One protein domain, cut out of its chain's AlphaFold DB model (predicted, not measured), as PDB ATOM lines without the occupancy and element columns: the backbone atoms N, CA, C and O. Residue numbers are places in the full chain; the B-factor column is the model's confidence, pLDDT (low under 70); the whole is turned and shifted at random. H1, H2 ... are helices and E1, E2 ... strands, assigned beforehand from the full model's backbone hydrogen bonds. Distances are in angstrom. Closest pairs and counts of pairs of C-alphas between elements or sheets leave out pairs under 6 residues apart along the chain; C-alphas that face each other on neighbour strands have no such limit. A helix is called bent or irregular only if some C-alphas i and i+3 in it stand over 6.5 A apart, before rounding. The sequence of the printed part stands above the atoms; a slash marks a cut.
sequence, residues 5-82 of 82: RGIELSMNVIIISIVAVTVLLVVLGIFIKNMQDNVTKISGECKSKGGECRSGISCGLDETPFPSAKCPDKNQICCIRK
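This is residues 5 to 82 of the 82 residues of an uncharacterized protein of Candidatus Woesearchaeota archaeon (UniProt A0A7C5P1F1). One long, straight helix, H1, sticks out as an arm with its residues 5 to 37, and at its other end sits a small compact head, with a little sheet of three strands and its loops. The 78 printed residues have one named helix and three named strands, in the order H1, E1, E2, E3; the sheet runs E1, E3, E2, antiparallel throughout, and the class is mixed, helices and strands. The whole is extended, with a radius of gyration of the C-alphas of 23.0 A and spans of 77 by 20 by 14 A.

H1, residues 5 to 48, begins at C-alpha 5 (179.213, 102.248, 169.635) and is 64.7 A long, ending at C-alpha 48 (146.065, 134.660, 124.524). It is neither bent nor irregular, but only just: C-alphas 43 and 46 are 6.1 A apart. E1 is residues 51 to 55, 13.1 A, and E2 is residues 63 to 65, 6.7 A. E3, residues 76 to 81, is 15.8 A long and ends at C-alpha 81 (148.920, 144.921, 117.608).

H1 is on one face of the sheet, two layers, a helix on one face of a sheet. It lies over E1, slantwise to the strands at 48 degrees to E1 on the local plane. The closest C-alphas of H1 and E1 are those of Cys 46 and Glu 52, 6.0 A apart; those of H1 and E3 are Cys 46 and Cys 78, 5.6 A apart. In H1, 36 of 40 O i to N i+4 pairs are within hydrogen-bond range. E1 and E3 are antiparallel, with N 52 and O 79 at 2.8 A. E2 and E3 form a hairpin, antiparallel, with N 64 and O 80 at 2.8 A.

The C-alphas of Arg 5 and Lys 82, the two farthest apart, are 77.2 A apart. Without residues 5 to 37, which stand free, the body spans 30 by 20 by 13 A. The printed part has no cut, and no link between named elements is long. The mean pLDDT of the printed part is 77.3; it is under 70 at residues 5 to 10, 35 to 44, 74 and 82.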
ATOM      1  N   ARG A   5     180.144 101.150 169.290       54.16
ATOM      2  CA  ARG A   5     179.213 102.248 169.635       54.16
ATOM      3  C   ARG A   5     179.383 103.529 168.800       54.16
ATOM      4  O   ARG A   5     178.426 104.273 168.641       54.16
ATOM      5  N   GLY A   6     180.572 103.789 168.244       53.09
ATOM      6  CA  GLY A   6     180.808 104.954 167.374       53.09
ATOM      7  C   GLY A   6     180.231 104.801 165.961       53.09
ATOM      8  O   GLY A   6     179.874 105.790 165.327       53.09
ATOM      9  N   ILE A   7     180.090 103.560 165.486       58.47
ATOM     10  CA  ILE A   7     179.601 103.246 164.135       58.47
ATOM     11  C   ILE A   7     178.075 103.425 164.061       58.47
ATOM     12  O   ILE A   7     177.567 103.971 163.086       58.47
ATOM     13  N   GLU A   8     177.347 103.050 165.117       56.59
ATOM     14  CA  GLU A   8     175.884 103.201 165.185       56.59
ATOM     15  C   GLU A   8     175.448 104.674 165.248       56.59
ATOM     16  O   GLU A   8     174.501 105.070 164.566       56.59
ATOM     17  N   LEU A   9     176.177 105.522 165.988       59.12
ATOM     18  CA  LEU A   9     175.912 106.965 166.008       59.12
ATOM     19  C   LEU A   9     176.204 107.616 164.645       59.12
ATOM     20  O   LEU A   9     175.433 108.457 164.188       59.12
ATOM     21  N   SER A  10     177.279 107.195 163.968       61.47
ATOM     22  CA  SER A  10     177.638 107.711 162.642       61.47
ATOM     23  C   SER A  10     176.611 107.338 161.570       61.47
ATOM     24  O   SER A  10     176.347 108.138 160.676       61.47
ATOM     25  N   MET A  11     176.006 106.150 161.654       76.94
ATOM     26  CA  MET A  11     175.020 105.687 160.673       76.94
ATOM     27  C   MET A  11     173.694 106.449 160.785       76.94
ATOM     28  O   MET A  11     173.159 106.900 159.773       76.94
ATOM     29  N   ASN A  12     173.209 106.696 162.004       80.31
ATOM     30  CA  ASN A  12     171.982 107.470 162.207       80.31
ATOM     31  C   ASN A  12     172.132 108.931 161.757       80.31
ATOM     32  O   ASN A  12     171.214 109.484 161.155       80.31
ATOM     33  N   VAL A  13     173.295 109.548 161.986       83.06
ATOM     34  CA  VAL A  13     173.568 110.925 161.540       83.06
ATOM     35  C   VAL A  13     173.584 111.032 160.011       83.06
ATOM     36  O   VAL A  13     173.039 111.990 159.464       83.06
ATOM     37  N   ILE A  14     174.142 110.036 159.315       84.06
ATOM     38  CA  ILE A  14     174.129 109.973 157.844       84.06
ATOM     39  C   ILE A  14     172.697 109.840 157.312       84.06
ATOM     40  O   ILE A  14     172.326 110.501 156.346       84.06
ATOM     41  N   ILE A  15     171.863 109.021 157.952       88.69
ATOM     42  CA  ILE A  15     170.466 108.850 157.532       88.69
ATOM     43  C   ILE A  15     169.691 110.163 157.701       88.69
ATOM     44  O   ILE A  15     168.994 110.592 156.782       88.69
ATOM     45  N   ILE A  16     169.845 110.839 158.844       88.19
ATOM     46  CA  ILE A  16     169.157 112.108 159.117       88.19
ATOM     47  C   ILE A  16     169.590 113.196 158.127       88.19
ATOM     48  O   ILE A  16     168.739 113.936 157.630       88.19
ATOM     49  N   SER A  17     170.883 113.284 157.795       88.62
ATOM     50  CA  SER A  17     171.373 114.287 156.845       88.62
ATOM     51  C   SER A  17     170.840 114.054 155.429       88.62
ATOM     52  O   SER A  17     170.407 115.006 154.781       88.62
ATOM     53  N   ILE A  18     170.768 112.801 154.972       92.00
ATOM     54  CA  ILE A  18     170.191 112.457 153.663       92.00
ATOM     55  C   ILE A  18     168.696 112.793 153.616       92.00
ATOM     56  O   ILE A  18     168.231 113.386 152.638       92.00
ATOM     57  N   VAL A  19     167.939 112.459 154.665       92.56
ATOM     58  CA  VAL A  19     166.503 112.777 154.735       92.56
ATOM     59  C   VAL A  19     166.292 114.291 154.725       92.56
ATOM     60  O   VAL A  19     165.475 114.783 153.950       92.56
ATOM     61  N   ALA A  20     167.070 115.043 155.507       91.88
ATOM     62  CA  ALA A  20     166.987 116.500 155.544       91.88
ATOM     63  C   ALA A  20     167.288 117.133 154.174       91.88
ATOM     64  O   ALA A  20     166.526 117.983 153.711       91.88
ATOM     65  N   VAL A  21     168.347 116.684 153.491       92.75
ATOM     66  CA  VAL A  21     168.697 117.163 152.142       92.75
ATOM     67  C   VAL A  21     167.596 116.825 151.134       92.75
ATOM     68  O   VAL A  21     167.202 117.681 150.345       92.75
ATOM     69  N   THR A  22     167.052 115.609 151.187       92.69
ATOM     70  CA  THR A  22     165.977 115.173 150.281       92.69
ATOM     71  C   THR A  22     164.724 116.031 150.450       92.69
ATOM     72  O   THR A  22     164.162 116.500 149.461       92.69
ATOM     73  N   VAL A  23     164.311 116.303 151.691       94.00
ATOM     74  CA  VAL A  23     163.167 117.187 151.974       94.00
ATOM     75  C   VAL A  23     163.424 118.595 151.434       94.00
ATOM     76  O   VAL A  23     162.545 119.182 150.806       94.00
ATOM     77  N   LEU A  24     164.637 119.121 151.613       91.06
ATOM     78  CA  LEU A  24     165.004 120.459 151.151       91.06
ATOM     79  C   LEU A  24     164.949 120.571 149.617       91.06
ATOM     80  O   LEU A  24     164.421 121.552 149.093       91.06
ATOM     81  N   LEU A  25     165.395 119.539 148.893       90.88
ATOM     82  CA  LEU A  25     165.274 119.467 147.432       90.88
ATOM     83  C   LEU A  25     163.813 119.418 146.962       90.88
ATOM     84  O   LEU A  25     163.466 120.087 145.988       90.88
ATOM     85  N   VAL A  26     162.946 118.676 147.656       90.94
ATOM     86  CA  VAL A  26     161.508 118.623 147.337       90.94
ATOM     87  C   VAL A  26     160.859 119.991 147.537       90.94
ATOM     88  O   VAL A  26     160.131 120.456 146.660       90.94
ATOM     89  N   VAL A  27     161.156 120.669 148.649       88.56
ATOM     90  CA  VAL A  27     160.646 122.022 148.918       88.56
ATOM     91  C   VAL A  27     161.122 122.996 147.840       88.56
ATOM     92  O   VAL A  27     160.296 123.698 147.258       88.56
ATOM     93  N   LEU A  28     162.416 122.996 147.504       84.94
ATOM     94  CA  LEU A  28     162.954 123.831 146.424       84.94
ATOM     95  C   LEU A  28     162.266 123.546 145.084       84.94
ATOM     96  O   LEU A  28     161.865 124.482 144.394       84.94
ATOM     97  N   GLY A  29     162.061 122.274 144.734       82.50
ATOM     98  CA  GLY A  29     161.360 121.885 143.510       82.50
ATOM     99  C   GLY A  29     159.914 122.386 143.459       82.50
ATOM    100  O   GLY A  29     159.482 122.918 142.434       82.50
ATOM    101  N   ILE A  30     159.173 122.281 144.567       82.38
ATOM    102  CA  ILE A  30     157.797 122.795 144.674       82.38
ATOM    103  C   ILE A  30     157.778 124.321 144.538       82.38
ATOM    104  O   ILE A  30     156.921 124.854 143.833       82.38
ATOM    105  N   PHE A  31     158.714 125.029 145.173       80.00
ATOM    106  CA  PHE A  31     158.811 126.487 145.072       80.00
ATOM    107  C   PHE A  31     159.134 126.947 143.648       80.00
ATOM    108  O   PHE A  31     158.442 127.820 143.123       80.00
ATOM    109  N   ILE A  32     160.120 126.325 142.996       79.94
ATOM    110  CA  ILE A  32     160.491 126.638 141.608       79.94
ATOM    111  C   ILE A  32     159.306 126.371 140.674       79.94
ATOM    112  O   ILE A  32     158.946 127.240 139.880       79.94
ATOM    113  N   LYS A  33     158.645 125.212 140.810       70.56
ATOM    114  CA  LYS A  33     157.480 124.857 139.991       70.56
ATOM    115  C   LYS A  33     156.327 125.845 140.190       70.56
ATOM    116  O   LYS A  33     155.775 126.323 139.207       70.56
ATOM    117  N   ASN A  34     156.003 126.209 141.432       70.62
ATOM    118  CA  ASN A  34     154.944 127.184 141.710       70.62
ATOM    119  C   ASN A  34     155.278 128.580 141.168       70.62
ATOM    120  O   ASN A  34     154.388 129.247 140.643       70.62
ATOM    121  N   MET A  35     156.532 129.036 141.248       62.84
ATOM    122  CA  MET A  35     156.918 130.310 140.631       62.84
ATOM    123  C   MET A  35     156.785 130.261 139.106       62.84
ATOM    124  O   MET A  35     156.231 131.182 138.510       62.84
ATOM    125  N   GLN A  36     157.215 129.167 138.478       62.50
ATOM    126  CA  GLN A  36     157.132 129.000 137.029       62.50
ATOM    127  C   GLN A  36     155.677 128.921 136.532       62.50
ATOM    128  O   GLN A  36     155.340 129.544 135.523       62.50
ATOM    129  N   ASP A  37     154.797 128.232 137.262       59.75
ATOM    130  CA  ASP A  37     153.358 128.168 136.976       59.75
ATOM    131  C   ASP A  37     152.690 129.553 137.055       59.75
ATOM    132  O   ASP A  37     151.879 129.905 136.196       59.75
ATOM    133  N   ASN A  38     153.053 130.372 138.049       59.34
ATOM    134  CA  ASN A  38     152.514 131.729 138.183       59.34
ATOM    135  C   ASN A  38     153.006 132.654 137.063       59.34
ATOM    136  O   ASN A  38     152.201 133.363 136.460       59.34
ATOM    137  N   VAL A  39     154.296 132.604 136.721       59.88
ATOM    138  CA  VAL A  39     154.858 133.398 135.616       59.88
ATOM    139  C   VAL A  39     154.223 133.001 134.280       59.88
ATOM    140  O   VAL A  39     153.846 133.869 133.492       59.88
ATOM    141  N   THR A  40     154.022 131.703 134.045       59.19
ATOM    142  CA  THR A  40     153.444 131.197 132.790       59.19
ATOM    143  C   THR A  40     151.967 131.566 132.647       59.19
ATOM    144  O   THR A  40     151.543 131.964 131.562       59.19
ATOM    145  N   LYS A  41     151.176 131.491 133.728       59.19
ATOM    146  CA  LYS A  41     149.752 131.875 133.701       59.19
ATOM    147  C   LYS A  41     149.564 133.363 133.426       59.19
ATOM    148  O   LYS A  41     148.735 133.717 132.594       59.19
ATOM    149  N   ILE A  42     150.363 134.214 134.069       60.84
ATOM    150  CA  ILE A  42     150.278 135.667 133.883       60.84
ATOM    151  C   ILE A  42     150.764 136.045 132.477       60.84
ATOM    152  O   ILE A  42     150.089 136.782 131.767       60.84
ATOM    153  N   SER A  43     151.878 135.470 132.015       60.47
ATOM    154  CA  SER A  43     152.369 135.707 130.651       60.47
ATOM    155  C   SER A  43     151.409 135.182 129.568       60.47
ATOM    156  O   SER A  43     151.426 135.674 128.437       60.47
ATOM    157  N   GLY A  44     150.568 134.201 129.906       65.00
ATOM    158  CA  GLY A  44     149.552 133.637 129.024       65.00
ATOM    159  C   GLY A  44     148.400 134.593 128.716       65.00
ATOM    160  O   GLY A  44     147.932 134.591 127.583       65.00
ATOM    161  N   GLU A  45     147.971 135.450 129.648       75.50
ATOM    162  CA  GLU A  45     146.801 136.326 129.437       75.50
ATOM    163  C   GLU A  45     147.010 137.327 128.294       75.50
ATOM    164  O   GLU A  45     146.132 137.494 127.444       75.50
ATOM    165  N   CYS A  46     148.188 137.955 128.232       79.25
ATOM    166  CA  CYS A  46     148.526 138.882 127.154       79.25
ATOM    167  C   CYS A  46     148.677 138.156 125.808       79.25
ATOM    168  O   CYS A  46     148.099 138.564 124.797       79.25
ATOM    169  N   LYS A  47     149.373 137.011 125.814       77.56
ATOM    170  CA  LYS A  47     149.604 136.200 124.613       77.56
ATOM    171  C   LYS A  47     148.314 135.593 124.053       77.56
ATOM    172  O   LYS A  47     148.119 135.576 122.841       77.56
ATOM    173  N   SER A  48     147.393 135.158 124.913       76.69
ATOM    174  CA  SER A  48     146.065 134.660 124.524       76.69
ATOM    175  C   SER A  48     145.184 135.732 123.881       76.69
ATOM    176  O   SER A  48     144.259 135.391 123.147       76.69
ATOM    177  N   LYS A  49     145.462 137.016 124.126       76.25
ATOM    178  CA  LYS A  49     144.779 138.150 123.484       76.25
ATOM    179  C   LYS A  49     145.466 138.620 122.196       76.25
ATOM    180  O   LYS A  49     145.037 139.616 121.628       76.25
ATOM    181  N   GLY A  50     146.496 137.907 121.726       79.88
ATOM    182  CA  GLY A  50     147.270 138.285 120.539       79.88
ATOM    183  C   GLY A  50     148.273 139.413 120.792       79.88
ATOM    184  O   GLY A  50     148.711 140.058 119.843       79.88
ATOM    185  N   GLY A  51     148.609 139.672 122.059       84.75
ATOM    186  CA  GLY A  51     149.580 140.683 122.460       84.75
ATOM    187  C   GLY A  51     150.893 140.104 122.971       84.75
ATOM    188  O   GLY A  51     151.031 138.901 123.205       84.75
ATOM    189  N   GLU A  52     151.854 140.991 123.192       85.69
ATOM    190  CA  GLU A  52     153.141 140.691 123.807       85.69
ATOM    191  C   GLU A  52     153.376 141.593 125.023       85.69
ATOM    192  O   GLU A  52     153.028 142.776 125.030       85.69
ATOM    193  N   CYS A  53     153.970 141.026 126.072       84.06
ATOM    194  CA  CYS A  53     154.396 141.788 127.239       84.06
ATOM    195  C   CYS A  53     155.704 142.513 126.921       84.06
ATOM    196  O   CYS A  53     156.717 141.870 126.642       84.06
ATOM    197  N   ARG A  54     155.698 143.847 126.987       82.25
ATOM    198  CA  ARG A  54     156.909 144.664 126.836       82.25
ATOM    199  C   ARG A  54     157.293 145.319 128.147       82.25
ATOM    200  O   ARG A  54     156.443 145.855 128.852       82.25
ATOM    201  N   SER A  55     158.592 145.327 128.428       79.31
ATOM    202  CA  SER A  55     159.175 146.088 129.534       79.31
ATOM    203  C   SER A  55     159.161 147.575 129.192       79.31
ATOM    204  O   SER A  55     159.825 147.994 128.244       79.31
ATOM    205  N   GLY A  56     158.402 148.370 129.945       76.94
ATOM    206  CA  GLY A  56     158.246 149.803 129.703       76.94
ATOM    207  C   GLY A  56     156.869 150.343 130.091       76.94
ATOM    208  O   GLY A  56     156.008 149.619 130.579       76.94
ATOM    209  N   ILE A  57     156.680 151.644 129.864       76.50
ATOM    210  CA  ILE A  57     155.437 152.385 130.155       76.50
ATOM    211  C   ILE A  57     154.556 152.577 128.909       76.50
ATOM    212  O   ILE A  57     153.435 153.064 129.016       76.50
ATOM    213  N   SER A  58     155.058 152.216 127.726       80.88
ATOM    214  CA  SER A  58     154.411 152.477 126.438       80.88
ATOM    215  C   SER A  58     154.641 151.340 125.444       80.88
ATOM    216  O   SER A  58     155.718 150.744 125.405       80.88
ATOM    217  N   CYS A  59     153.623 151.065 124.630       83.12
ATOM    218  CA  CYS A  59     153.706 150.131 123.512       83.12
ATOM    219  C   CYS A  59     154.369 150.787 122.290       83.12
ATOM    220  O   CYS A  59     154.561 152.005 122.267       83.12
ATOM    221  N   GLY A  60     154.769 149.989 121.295       82.44
ATOM    222  CA  GLY A  60     155.283 150.515 120.028       82.44
ATOM    223  C   GLY A  60     154.252 151.367 119.275       82.44
ATOM    224  O   GLY A  60     153.071 151.360 119.598       82.44
ATOM    225  N   LEU A  61     154.700 152.086 118.241       78.06
ATOM    226  CA  LEU A  61     153.861 152.998 117.442       78.06
ATOM    227  C   LEU A  61     152.618 152.328 116.809       78.06
ATOM    228  O   LEU A  61     151.606 152.996 116.628       78.06
ATOM    229  N   ASP A  62     152.678 151.020 116.537       82.69
ATOM    230  CA  ASP A  62     151.602 150.202 115.941       82.69
ATOM    231  C   ASP A  62     150.877 149.292 116.952       82.69
ATOM    232  O   ASP A  62     150.106 148.395 116.597       82.69
ATOM    233  N   GLU A  63     151.136 149.488 118.240       86.44
ATOM    234  CA  GLU A  63     150.623 148.645 119.310       86.44
ATOM    235  C   GLU A  63     149.795 149.493 120.278       86.44
ATOM    236  O   GLU A  63     150.126 150.638 120.586       86.44
ATOM    237  N   THR A  64     148.710 148.928 120.802       85.94
ATOM    238  CA  THR A  64     147.894 149.583 121.829       85.94
ATOM    239  C   THR A  64     148.080 148.894 123.182       85.94
ATOM    240  O   THR A  64     148.155 147.662 123.239       85.94
ATOM    241  N   PRO A  65     148.185 149.658 124.286       84.25
ATOM    242  CA  PRO A  65     148.265 149.079 125.617       84.25
ATOM    243  C   PRO A  65     146.926 148.443 125.981       84.25
ATOM    244  O   PRO A  65     145.876 149.081 125.893       84.25
ATOM    245  N   PHE A  66     146.967 147.189 126.417       82.50
ATOM    246  CA  PHE A  66     145.802 146.437 126.852       82.50
ATOM    247  C   PHE A  66     145.841 146.254 128.379       82.50
ATOM    248  O   PHE A  66     146.369 145.254 128.870       82.50
ATOM    249  N   PRO A  67     145.290 147.205 129.158       74.25
ATOM    250  CA  PRO A  67     145.403 147.210 130.620       74.25
ATOM    251  C   PRO A  67     144.660 146.049 131.296       74.25
ATOM    252  O   PRO A  67     144.904 145.759 132.464       74.25
ATOM    253  N   SER A  68     143.756 145.380 130.577       73.75
ATOM    254  CA  SER A  68     142.983 144.254 131.106       73.75
ATOM    255  C   SER A  68     143.762 142.935 131.145       73.75
ATOM    256  O   SER A  68     143.282 141.999 131.776       73.75
ATOM    257  N   ALA A  69     144.931 142.833 130.499       75.75
ATOM    258  CA  ALA A  69     145.805 141.662 130.605       75.75
ATOM    259  C   ALA A  69     147.032 141.981 131.464       75.75
ATOM    260  O   ALA A  69     147.651 143.037 131.322       75.75
ATOM    261  N   LYS A  70     147.392 141.052 132.352       76.00
ATOM    262  CA  LYS A  70     148.562 141.188 133.223       76.00
ATOM    263  C   LYS A  70     149.813 140.621 132.556       76.00
ATOM    264  O   LYS A  70     149.739 139.683 131.773       76.00
ATOM    265  N   CYS A  71     150.959 141.199 132.905       78.25
ATOM    266  CA  CYS A  71     152.285 140.708 132.545       78.25
ATOM    267  C   CYS A  71     153.036 140.260 133.809       78.25
ATOM    268  O   CYS A  71     152.721 140.744 134.901       78.25
ATOM    269  N   PRO A  72     153.964 139.292 133.695       73.81
ATOM    270  CA  PRO A  72     154.607 138.662 134.851       73.81
ATOM    271  C   PRO A  72     155.408 139.657 135.696       73.81
ATOM    272  O   PRO A  72     155.466 139.524 136.919       73.81
ATOM    273  N   ASP A  73     155.967 140.687 135.066       74.75
ATOM    274  CA  ASP A  73     156.725 141.731 135.738       74.75
ATOM    275  C   ASP A  73     155.874 142.980 135.983       74.75
ATOM    276  O   ASP A  73     155.161 143.461 135.103       74.75
ATOM    277  N   LYS A  74     156.022 143.586 137.170       68.69
ATOM    278  CA  LYS A  74     155.333 144.839 137.545       68.69
ATOM    279  C   LYS A  74     155.660 146.024 136.627       68.69
ATOM    280  O   LYS A  74     154.934 147.009 136.636       68.69
ATOM    281  N   ASN A  75     156.755 145.928 135.875       74.12
ATOM    282  CA  ASN A  75     157.239 146.956 134.958       74.12
ATOM    283  C   ASN A  75     156.992 146.603 133.480       74.12
ATOM    284  O   ASN A  75     157.614 147.189 132.591       74.12
ATOM    285  N   GLN A  76     156.132 145.614 133.228       82.31
ATOM    286  CA  GLN A  76     155.694 145.241 131.893       82.31
ATOM    287  C   GLN A  76     154.229 145.599 131.687       82.31
ATOM    288  O   GLN A  76     153.394 145.439 132.578       82.31
ATOM    289  N   ILE A  77     153.920 146.032 130.473       84.56
ATOM    290  CA  ILE A  77     152.556 146.257 130.009       84.56
ATOM    291  C   ILE A  77     152.244 145.293 128.868       84.56
ATOM    292  O   ILE A  77     153.127 144.926 128.088       84.56
ATOM    293  N   CYS A  78     150.983 144.878 128.772       86.25
ATOM    294  CA  CYS A  78     150.525 144.084 127.644       86.25
ATOM    295  C   CYS A  78     150.260 144.995 126.444       86.25
ATOM    296  O   CYS A  78     149.479 145.942 126.551       86.25
ATOM    297  N   CYS A  79     150.885 144.694 125.312       87.81
ATOM    298  CA  CYS A  79     150.755 145.444 124.069       87.81
ATOM    299  C   CYS A  79     150.142 144.557 122.990       87.81
ATOM    300  O   CYS A  79     150.697 143.512 122.663       87.81
ATOM    301  N   ILE A  80     149.007 144.966 122.430       87.31
ATOM    302  CA  ILE A  80     148.343 144.255 121.330       87.31
ATOM    303  C   ILE A  80     148.577 145.011 120.024       87.31
ATOM    304  O   ILE A  80     148.476 146.240 119.995       87.31
ATOM    305  N   ARG A  81     148.894 144.298 118.938       80.56
ATOM    306  CA  ARG A  81     148.920 144.921 117.608       80.56
ATOM    307  C   ARG A  81     147.499 145.270 117.190       80.56
ATOM    308  O   ARG A  81     146.575 144.498 117.451       80.56
ATOM    309  N   LYS A  82     147.350 146.460 116.620       60.19
ATOM    310  CA  LYS A  82     146.070 146.968 116.138       60.19
ATOM    311  C   LYS A  82     145.637 146.272 114.850       60.19
ATOM    312  O   LYS A  82     146.532 145.889 114.064       60.19
TER     313      LYS A  82